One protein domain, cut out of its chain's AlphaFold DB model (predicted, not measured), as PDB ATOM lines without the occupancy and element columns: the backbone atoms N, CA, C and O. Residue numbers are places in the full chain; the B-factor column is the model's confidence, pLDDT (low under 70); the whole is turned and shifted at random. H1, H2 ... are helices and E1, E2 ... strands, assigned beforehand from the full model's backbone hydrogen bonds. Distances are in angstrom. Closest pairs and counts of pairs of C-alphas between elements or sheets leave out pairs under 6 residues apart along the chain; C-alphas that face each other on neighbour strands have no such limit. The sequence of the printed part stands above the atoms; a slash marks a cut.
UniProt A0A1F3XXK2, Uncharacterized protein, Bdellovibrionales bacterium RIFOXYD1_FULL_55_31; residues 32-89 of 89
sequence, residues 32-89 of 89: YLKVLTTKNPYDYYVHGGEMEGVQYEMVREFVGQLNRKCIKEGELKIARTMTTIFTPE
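Overview. This is residues 32 to 89 of the 89 residues of an uncharacterized protein of Bdellovibrionales bacterium RIFOXYD1_FULL_55_31 (UniProt A0A1F3XXK2). A ribbon of two parallel strands, E1 and E4, has one long helix, H1, over one face and running back against the strands' direction; the picture is loose, with few contacts between helix and ribbon. A small hairpin, E2 and E3, precedes the helix, and its residues 46 to 51 stick out; residues 83 to 89 run on past E4 as a tail that makes much of the length. The printed part has 58 residues, with named elements in the order E1, E2, E3, H1, E4, and its class is mixed, helices and strands. It is loose, with a radius of gyration of the C-alphas of 13.4 A, and spans 49 by 23 by 16 A.

Along the chain. Find C-alpha 32 at (-32.353, 38.806, -8.204); E1 runs from there to residue 37, 15.3 A. E4, residues 77 to 82, covers 16.3 A and ends at C-alpha 82 (-20.417, 43.218, -17.122). H1, residues 54 to 70, starts at C-alpha 54 (-32.562, 47.419, -26.273) and is 24.1 A long. Look at residues 45 to 47 for E2, 6.6 A, and 50 to 52 for E3, 6.5 A.

Arrangement. Between E1 and E4, parallel at 29 degrees, look for N 79 and O 33, 2.8 A apart. The closest C-alphas of H1 and E4 are those of Val 63 and Lys 77, 7.5 A; of H1 and E1, Val 63 and Leu 33, 7.9 A. In H1 every O i to N i+4 pair is within hydrogen-bond range. The hairpin E2 and E3 is antiparallel at 137 degrees, with N 45 and O 52 at 2.9 A; a tight link joins E3 to H1. E2 and H1 are apart.

Size, cuts and confidence. The C-alphas of Lys 72 and Glu 89, the two farthest apart, are 49.2 A from each other. The printed part has no cut and no long link. Residues 69 to 74 stand free. Mean pLDDT of the printed part is 78.9, and residues 82 to 89 are under 70.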
ATOM      1  N   TYR A  32     -33.236  38.177  -7.232       84.44
ATOM      2  CA  TYR A  32     -32.353  38.806  -8.204       84.44
ATOM      3  C   TYR A  32     -32.272  37.989  -9.491       84.44
ATOM      4  O   TYR A  32     -31.905  36.814  -9.463       84.44
ATOM      5  N   LEU A  33     -32.535  38.646 -10.620       85.88
ATOM      6  CA  LEU A  33     -32.179  38.157 -11.947       85.88
ATOM      7  C   LEU A  33     -30.815  38.738 -12.323       85.88
ATOM      8  O   LEU A  33     -30.685  39.950 -12.494       85.88
ATOM      9  N   LYS A  34     -29.794  37.882 -12.430       84.00
ATOM     10  CA  LYS A  34     -28.457  38.287 -12.881       84.00
ATOM     11  C   LYS A  34     -28.377  38.214 -14.398       84.00
ATOM     12  O   LYS A  34     -28.566  37.139 -14.959       84.00
ATOM     13  N   VAL A  35     -28.049  39.330 -15.039       82.69
ATOM     14  CA  VAL A  35     -27.863  39.401 -16.492       82.69
ATOM     15  C   VAL A  35     -26.405  39.694 -16.813       82.69
ATOM     16  O   VAL A  35     -25.821  40.659 -16.310       82.69
ATOM     17  N   LEU A  36     -25.824  38.821 -17.635       82.50
ATOM     18  CA  LEU A  36     -24.523  39.020 -18.259       82.50
ATOM     19  C   LEU A  36     -24.740  39.811 -19.542       82.50
ATOM     20  O   LEU A  36     -25.533  39.410 -20.388       82.50
ATOM     21  N   THR A  37     -24.069  40.949 -19.664       79.75
ATOM     22  CA  THR A  37     -24.240  41.846 -20.808       79.75
ATOM     23  C   THR A  37     -22.935  42.568 -21.121       79.75
ATOM     24  O   THR A  37     -22.039  42.660 -20.271       79.75
ATOM     25  N   THR A  38     -22.827  43.078 -22.344       79.31
ATOM     26  CA  THR A  38     -21.682  43.870 -22.788       79.31
ATOM     27  C   THR A  38     -22.024  45.355 -22.781       79.31
ATOM     28  O   THR A  38     -23.182  45.750 -22.904       79.31
ATOM     29  N   LYS A  39     -21.013  46.209 -22.608       78.12
ATOM     30  CA  LYS A  39     -21.212  47.659 -22.647       78.12
ATOM     31  C   LYS A  39     -21.250  48.129 -24.098       78.12
ATOM     32  O   LYS A  39     -20.215  48.491 -24.652       78.12
ATOM     33  N   ASN A  40     -22.430  48.139 -24.705       77.88
ATOM     34  CA  ASN A  40     -22.642  48.718 -26.026       77.88
ATOM     35  C   ASN A  40     -24.060  49.323 -26.140       77.88
ATOM     36  O   ASN A  40     -24.924  48.985 -25.333       77.88
ATOM     37  N   PRO A  41     -24.324  50.208 -27.121       72.38
ATOM     38  CA  PRO A  41     -25.620  50.882 -27.248       72.38
ATOM     39  C   PRO A  41     -26.829  49.953 -27.474       72.38
ATOM     40  O   PRO A  41     -27.953  50.316 -27.139       72.38
ATOM     41  N   TYR A  42     -26.619  48.765 -28.043       74.50
ATOM     42  CA  TYR A  42     -27.681  47.793 -28.319       74.50
ATOM     43  C   TYR A  42     -28.019  46.945 -27.090       74.50
ATOM     44  O   TYR A  42     -29.189  46.685 -26.809       74.50
ATOM     45  N   ASP A  43     -27.001  46.548 -26.339       75.38
ATOM     46  CA  ASP A  43     -27.144  45.677 -25.185       75.38
ATOM     47  C   ASP A  43     -27.450  46.497 -23.928       75.38
ATOM     48  O   ASP A  43     -28.492  46.328 -23.290       75.38
ATOM     49  N   TYR A  44     -26.533  47.398 -23.574       76.38
ATOM     50  CA  TYR A  44     -26.524  48.065 -22.283       76.38
ATOM     51  C   TYR A  44     -25.606  49.298 -22.257       76.38
ATOM     52  O   TYR A  44     -24.383  49.197 -22.412       76.38
ATOM     53  N   TYR A  45     -26.169  50.464 -21.939       76.56
ATOM     54  CA  TYR A  45     -25.419  51.687 -21.662       76.56
ATOM     55  C   TYR A  45     -26.043  52.501 -20.520       76.56
ATOM     56  O   TYR A  45     -27.143  52.228 -20.051       76.56
ATOM     57  N   VAL A  46     -25.286  53.477 -20.011       77.44
ATOM     58  CA  VAL A  46     -25.753  54.412 -18.979       77.44
ATOM     59  C   VAL A  46     -25.743  55.809 -19.578       77.44
ATOM     60  O   VAL A  46     -24.695  56.260 -20.044       77.44
ATOM     61  N   HIS A  47     -26.884  56.488 -19.549       75.00
ATOM     62  CA  HIS A  47     -27.047  57.854 -20.028       75.00
ATOM     63  C   HIS A  47     -27.762  58.681 -18.956       75.00
ATOM     64  O   HIS A  47     -28.765  58.258 -18.401       75.00
ATOM     65  N   GLY A  48     -27.183  59.820 -18.561       76.56
ATOM     66  CA  GLY A  48     -27.768  60.668 -17.510       76.56
ATOM     67  C   GLY A  48     -27.902  60.012 -16.124       76.56
ATOM     68  O   GLY A  48     -28.633  60.519 -15.283       76.56
ATOM     69  N   GLY A  49     -27.210  58.895 -15.871       78.56
ATOM     70  CA  GLY A  49     -27.379  58.094 -14.651       78.56
ATOM     71  C   GLY A  49     -28.490  57.043 -14.742       78.56
ATOM     72  O   GLY A  49     -28.580  56.189 -13.861       78.56
ATOM     73  N   GLU A  50     -29.270  57.045 -15.824       78.38
ATOM     74  CA  GLU A  50     -30.264  56.023 -16.130       78.38
ATOM     75  C   GLU A  50     -29.672  54.924 -17.017       78.38
ATOM     76  O   GLU A  50     -28.708  55.128 -17.760       78.38
ATOM     77  N   MET A  51     -30.209  53.716 -16.868       79.25
ATOM     78  CA  MET A  51     -29.804  52.559 -17.659       79.25
ATOM     79  C   MET A  51     -30.688  52.474 -18.894       79.25
ATOM     80  O   MET A  51     -31.909  52.496 -18.772       79.25
ATOM     81  N   GLU A  52     -30.059  52.321 -20.049       80.62
ATOM     82  CA  GLU A  52     -30.723  52.236 -21.342       80.62
ATOM     83  C   GLU A  52     -30.087  51.119 -22.188       80.62
ATOM     84  O   GLU A  52     -29.031  50.568 -21.857       80.62
ATOM     85  N   GLY A  53     -30.743  50.763 -23.288       84.31
ATOM     86  CA  GLY A  53     -30.312  49.706 -24.201       84.31
ATOM     87  C   GLY A  53     -31.465  48.780 -24.553       84.31
ATOM     88  O   GLY A  53     -32.354  48.530 -23.741       84.31
ATOM     89  N   VAL A  54     -31.461  48.255 -25.777       86.00
ATOM     90  CA  VAL A  54     -32.562  47.419 -26.273       86.00
ATOM     91  C   VAL A  54     -32.677  46.138 -25.447       86.00
ATOM     92  O   VAL A  54     -33.777  45.778 -25.025       86.00
ATOM     93  N   GLN A  55     -31.558  45.467 -25.152       83.06
ATOM     94  CA  GLN A  55     -31.597  44.283 -24.287       83.06
ATOM     95  C   GLN A  55     -31.986  44.627 -22.851       83.06
ATOM     96  O   GLN A  55     -32.757  43.884 -22.243       83.06
ATOM     97  N   TYR A  56     -31.505  45.751 -22.317       86.19
ATOM     98  CA  TYR A  56     -31.907  46.211 -20.991       86.19
ATOM     99  C   TYR A  56     -33.425  46.399 -20.878       86.19
ATOM    100  O   TYR A  56     -34.034  45.887 -19.937       86.19
ATOM    101  N   GLU A  57     -34.051  47.054 -21.856       88.56
ATOM    102  CA  GLU A  57     -35.499  47.276 -21.874       88.56
ATOM    103  C   GLU A  57     -36.294  45.968 -21.962       88.56
ATOM    104  O   GLU A  57     -37.272  45.784 -21.234       88.56
ATOM    105  N   MET A  58     -35.838  45.010 -22.778       89.12
ATOM    106  CA  MET A  58     -36.457  43.681 -22.846       89.12
ATOM    107  C   MET A  58     -36.397  42.951 -21.498       89.12
ATOM    108  O   MET A  58     -37.395  42.382 -21.049       89.12
ATOM    109  N   VAL A  59     -35.244  42.988 -20.823       88.69
ATOM    110  CA  VAL A  59     -35.075  42.387 -19.493       88.69
ATOM    111  C   VAL A  59     -35.950  43.100 -18.459       88.69
ATOM    112  O   VAL A  59     -36.556  42.441 -17.611       88.69
ATOM    113  N   ARG A  60     -36.041  44.432 -18.527       89.50
ATOM    114  CA  ARG A  60     -36.866  45.246 -17.630       89.50
ATOM    115  C   ARG A  60     -38.337  44.861 -17.718       89.50
ATOM    116  O   ARG A  60     -38.954  44.594 -16.686       89.50
ATOM    117  N   GLU A  61     -38.877  44.761 -18.930       92.19
ATOM    118  CA  GLU A  61     -40.269  44.353 -19.138       92.19
ATOM    119  C   GLU A  61     -40.503  42.900 -18.704       92.19
ATOM    120  O   GLU A  61     -41.495  42.598 -18.035       92.19
ATOM    121  N   PHE A  62     -39.556  41.999 -18.986       89.81
ATOM    122  CA  PHE A  62     -39.630  40.608 -18.540       89.81
ATOM    123  C   PHE A  62     -39.692  40.484 -17.008       89.81
ATOM    124  O   PHE A  62     -40.563  39.798 -16.470       89.81
ATOM    125  N   VAL A  63     -38.826  41.195 -16.281       89.12
ATOM    126  CA  VAL A  63     -38.870  41.233 -14.810       89.12
ATOM    127  C   VAL A  63     -40.162  41.879 -14.311       89.12
ATOM    128  O   VAL A  63     -40.750  41.398 -13.340       89.12
ATOM    129  N   GLY A  64     -40.659  42.911 -14.997       89.94
ATOM    130  CA  GLY A  64     -41.964  43.508 -14.722       89.94
ATOM    131  C   GLY A  64     -43.107  42.491 -14.812       89.94
ATOM    132  O   GLY A  64     -43.963  42.442 -13.926       89.94
ATOM    133  N   GLN A  65     -43.105  41.636 -15.832       91.19
ATOM    134  CA  GLN A  65     -44.078  40.549 -15.987       91.19
ATOM    135  C   GLN A  65     -43.963  39.514 -14.860       91.19
ATOM    136  O   GLN A  65     -44.982  39.116 -14.291       91.19
ATOM    137  N   LEU A  66     -42.740  39.103 -14.508       87.44
ATOM    138  CA  LEU A  66     -42.502  38.153 -13.417       87.44
ATOM    139  C   LEU A  66     -42.972  38.702 -12.069       87.44
ATOM    140  O   LEU A  66     -43.623  37.987 -11.310       87.44
ATOM    141  N   ASN A  67     -42.711  39.980 -11.795       88.06
ATOM    142  CA  ASN A  67     -43.189  40.634 -10.584       88.06
ATOM    143  C   ASN A  67     -44.716  40.626 -10.495       88.06
ATOM    144  O   ASN A  67     -45.262  40.285  -9.453       88.06
ATOM    145  N   ARG A  68     -45.421  40.914 -11.593       90.00
ATOM    146  CA  ARG A  68     -46.894  40.911 -11.599       90.00
ATOM    147  C   ARG A  68     -47.498  39.514 -11.444       90.00
ATOM    148  O   ARG A  68     -48.557  39.382 -10.842       90.00
ATOM    149  N   LYS A  69     -46.876  38.486 -12.031       87.81
ATOM    150  CA  LYS A  69     -47.463  37.136 -12.121       87.81
ATOM    151  C   LYS A  69     -47.028  36.198 -10.999       87.81
ATOM    152  O   LYS A  69     -47.812  35.350 -10.582       87.81
ATOM    153  N   CYS A  70     -45.789  36.322 -10.537       84.00
ATOM    154  CA  CYS A  70     -45.150  35.320  -9.683       84.00
ATOM    155  C   CYS A  70     -44.807  35.850  -8.286       84.00
ATOM    156  O   CYS A  70     -44.615  35.055  -7.367       84.00
ATOM    157  N   ILE A  71     -44.737  37.171  -8.098       83.75
ATOM    158  CA  ILE A  71     -44.333  37.783  -6.831       83.75
ATOM    159  C   ILE A  71     -45.548  38.357  -6.096       83.75
ATOM    160  O   ILE A  71     -46.191  39.285  -6.568       83.75
ATOM    161  N   LYS A  72     -45.848  37.814  -4.909       79.50
ATOM    162  CA  LYS A  72     -46.944  38.302  -4.047       79.50
ATOM    163  C   LYS A  72     -46.508  39.393  -3.067       79.50
ATOM    164  O   LYS A  72     -47.301  40.261  -2.731       79.50
ATOM    165  N   GLU A  73     -45.251  39.351  -2.627       78.94
ATOM    166  CA  GLU A  73     -44.659  40.318  -1.697       78.94
ATOM    167  C   GLU A  73     -43.218  40.631  -2.110       78.94
ATOM    168  O   GLU A  73     -42.461  39.718  -2.468       78.94
ATOM    169  N   GLY A  74     -42.837  41.909  -2.037       83.88
ATOM    170  CA  GLY A  74     -41.527  42.418  -2.450       83.88
ATOM    171  C   GLY A  74     -41.387  42.595  -3.966       83.88
ATOM    172  O   GLY A  74     -42.374  42.683  -4.687       83.88
ATOM    173  N   GLU A  75     -40.146  42.632  -4.451       86.56
ATOM    174  CA  GLU A  75     -39.830  42.808  -5.872       86.56
ATOM    175  C   GLU A  75     -38.619  41.956  -6.277       86.56
ATOM    176  O   GLU A  75     -37.672  41.775  -5.509       86.56
ATOM    177  N   LEU A  76     -38.663  41.407  -7.486       87.50
ATOM    178  CA  LEU A  76     -37.525  40.845  -8.200       87.50
ATOM    179  C   LEU A  76     -36.727  41.998  -8.810       87.50
ATOM    180  O   LEU A  76     -37.280  42.803  -9.561       87.50
ATOM    181  N   LYS A  77     -35.432  42.058  -8.498       86.69
ATOM    182  CA  LYS A  77     -34.517  43.095  -8.990       86.69
ATOM    183  C   LYS A  77     -33.614  42.562 -10.090       86.69
ATOM    184  O   LYS A  77     -33.285  41.376 -10.123       86.69
ATOM    185  N   ILE A  78     -33.154  43.458 -10.953       84.12
ATOM    186  CA  ILE A  78     -32.127  43.155 -11.950       84.12
ATOM    187  C   ILE A  78     -30.760  43.422 -11.322       84.12
ATOM    188  O   ILE A  78     -30.482  44.527 -10.858       84.12
ATOM    189  N   ALA A  79     -29.904  42.406 -11.308       81.31
ATOM    190  CA  ALA A  79     -28.489  42.529 -10.993       81.31
ATOM    191  C   ALA A  79     -27.682  42.372 -12.288       81.31
ATOM    192  O   ALA A  79     -27.996  41.525 -13.122       81.31
ATOM    193  N   ARG A  80     -26.630  43.172 -12.466       73.38
ATOM    194  CA  ARG A  80     -25.798  43.132 -13.677       73.38
ATOM    195  C   ARG A  80     -24.409  42.595 -13.374       73.38
ATOM    196  O   ARG A  80     -23.819  42.943 -12.352       73.38
ATOM    197  N   THR A  81     -23.874  41.841 -14.323       70.56
ATOM    198  CA  THR A  81     -22.456  41.500 -14.383       70.56
ATOM    199  C   THR A  81     -21.957  41.874 -15.772       70.56
ATOM    200  O   THR A  81     -22.441  41.342 -16.768       70.56
ATOM    201  N   MET A  82     -21.020  42.819 -15.849       67.38
ATOM    202  CA  MET A  82     -20.417  43.218 -17.122       67.38
ATOM    203  C   MET A  82     -19.308  42.240 -17.489       67.38
ATOM    204  O   MET A  82     -18.394  42.022 -16.693       67.38
ATOM    205  N   THR A  83     -19.372  41.684 -18.693       63.72
ATOM    206  CA  THR A  83     -18.275  40.907 -19.269       63.72
ATOM    207  C   THR A  83     -17.512  41.775 -20.259       63.72
ATOM    208  O   THR A  83     -18.044  42.208 -21.281       63.72
ATOM    209  N   THR A  84     -16.241  42.034 -19.970       55.69
ATOM    210  CA  THR A  84     -15.294  42.526 -20.970       55.69
ATOM    211  C   THR A  84     -14.952  41.337 -21.856       55.69
ATOM    212  O   THR A  84     -14.138  40.492 -21.483       55.69
ATOM    213  N   ILE A  85     -15.623  41.210 -23.001       58.16
ATOM    214  CA  ILE A  85     -15.194  40.244 -24.009       58.16
ATOM    215  C   ILE A  85     -13.885  40.803 -24.569       58.16
ATOM    216  O   ILE A  85     -13.890  41.800 -25.286       58.16
ATOM    217  N   PHE A  86     -12.756  40.222 -24.165       45.25
ATOM    218  CA  PHE A  86     -11.483  40.455 -24.836       45.25
ATOM    219  C   PHE A  86     -11.618  39.862 -26.239       45.25
ATOM    220  O   PHE A  86     -11.570  38.646 -26.400       45.25
ATOM    221  N   THR A  87     -11.844  40.699 -27.246       51.19
ATOM    222  CA  THR A  87     -11.543  40.335 -28.633       51.19
ATOM    223  C   THR A  87     -10.027  40.402 -28.793       51.19
ATOM    224  O   THR A  87      -9.488  41.502 -28.673       51.19
ATOM    225  N   PRO A  88      -9.318  39.274 -28.988       46.94
ATOM    226  CA  PRO A  88      -7.939  39.337 -29.452       46.94
ATOM    227  C   PRO A  88      -7.942  39.931 -30.868       46.94
ATOM    228  O   PRO A  88      -8.742  39.503 -31.703       46.94
ATOM    229  N   GLU A  89      -7.111  40.953 -31.081       50.53
ATOM    230  CA  GLU A  89      -6.818  41.530 -32.403       50.53
ATOM    231  C   GLU A  89      -6.106  40.528 -33.320       50.53
ATOM    232  O   GLU A  89      -5.299  39.717 -32.802       50.53
TER     233      GLU A  89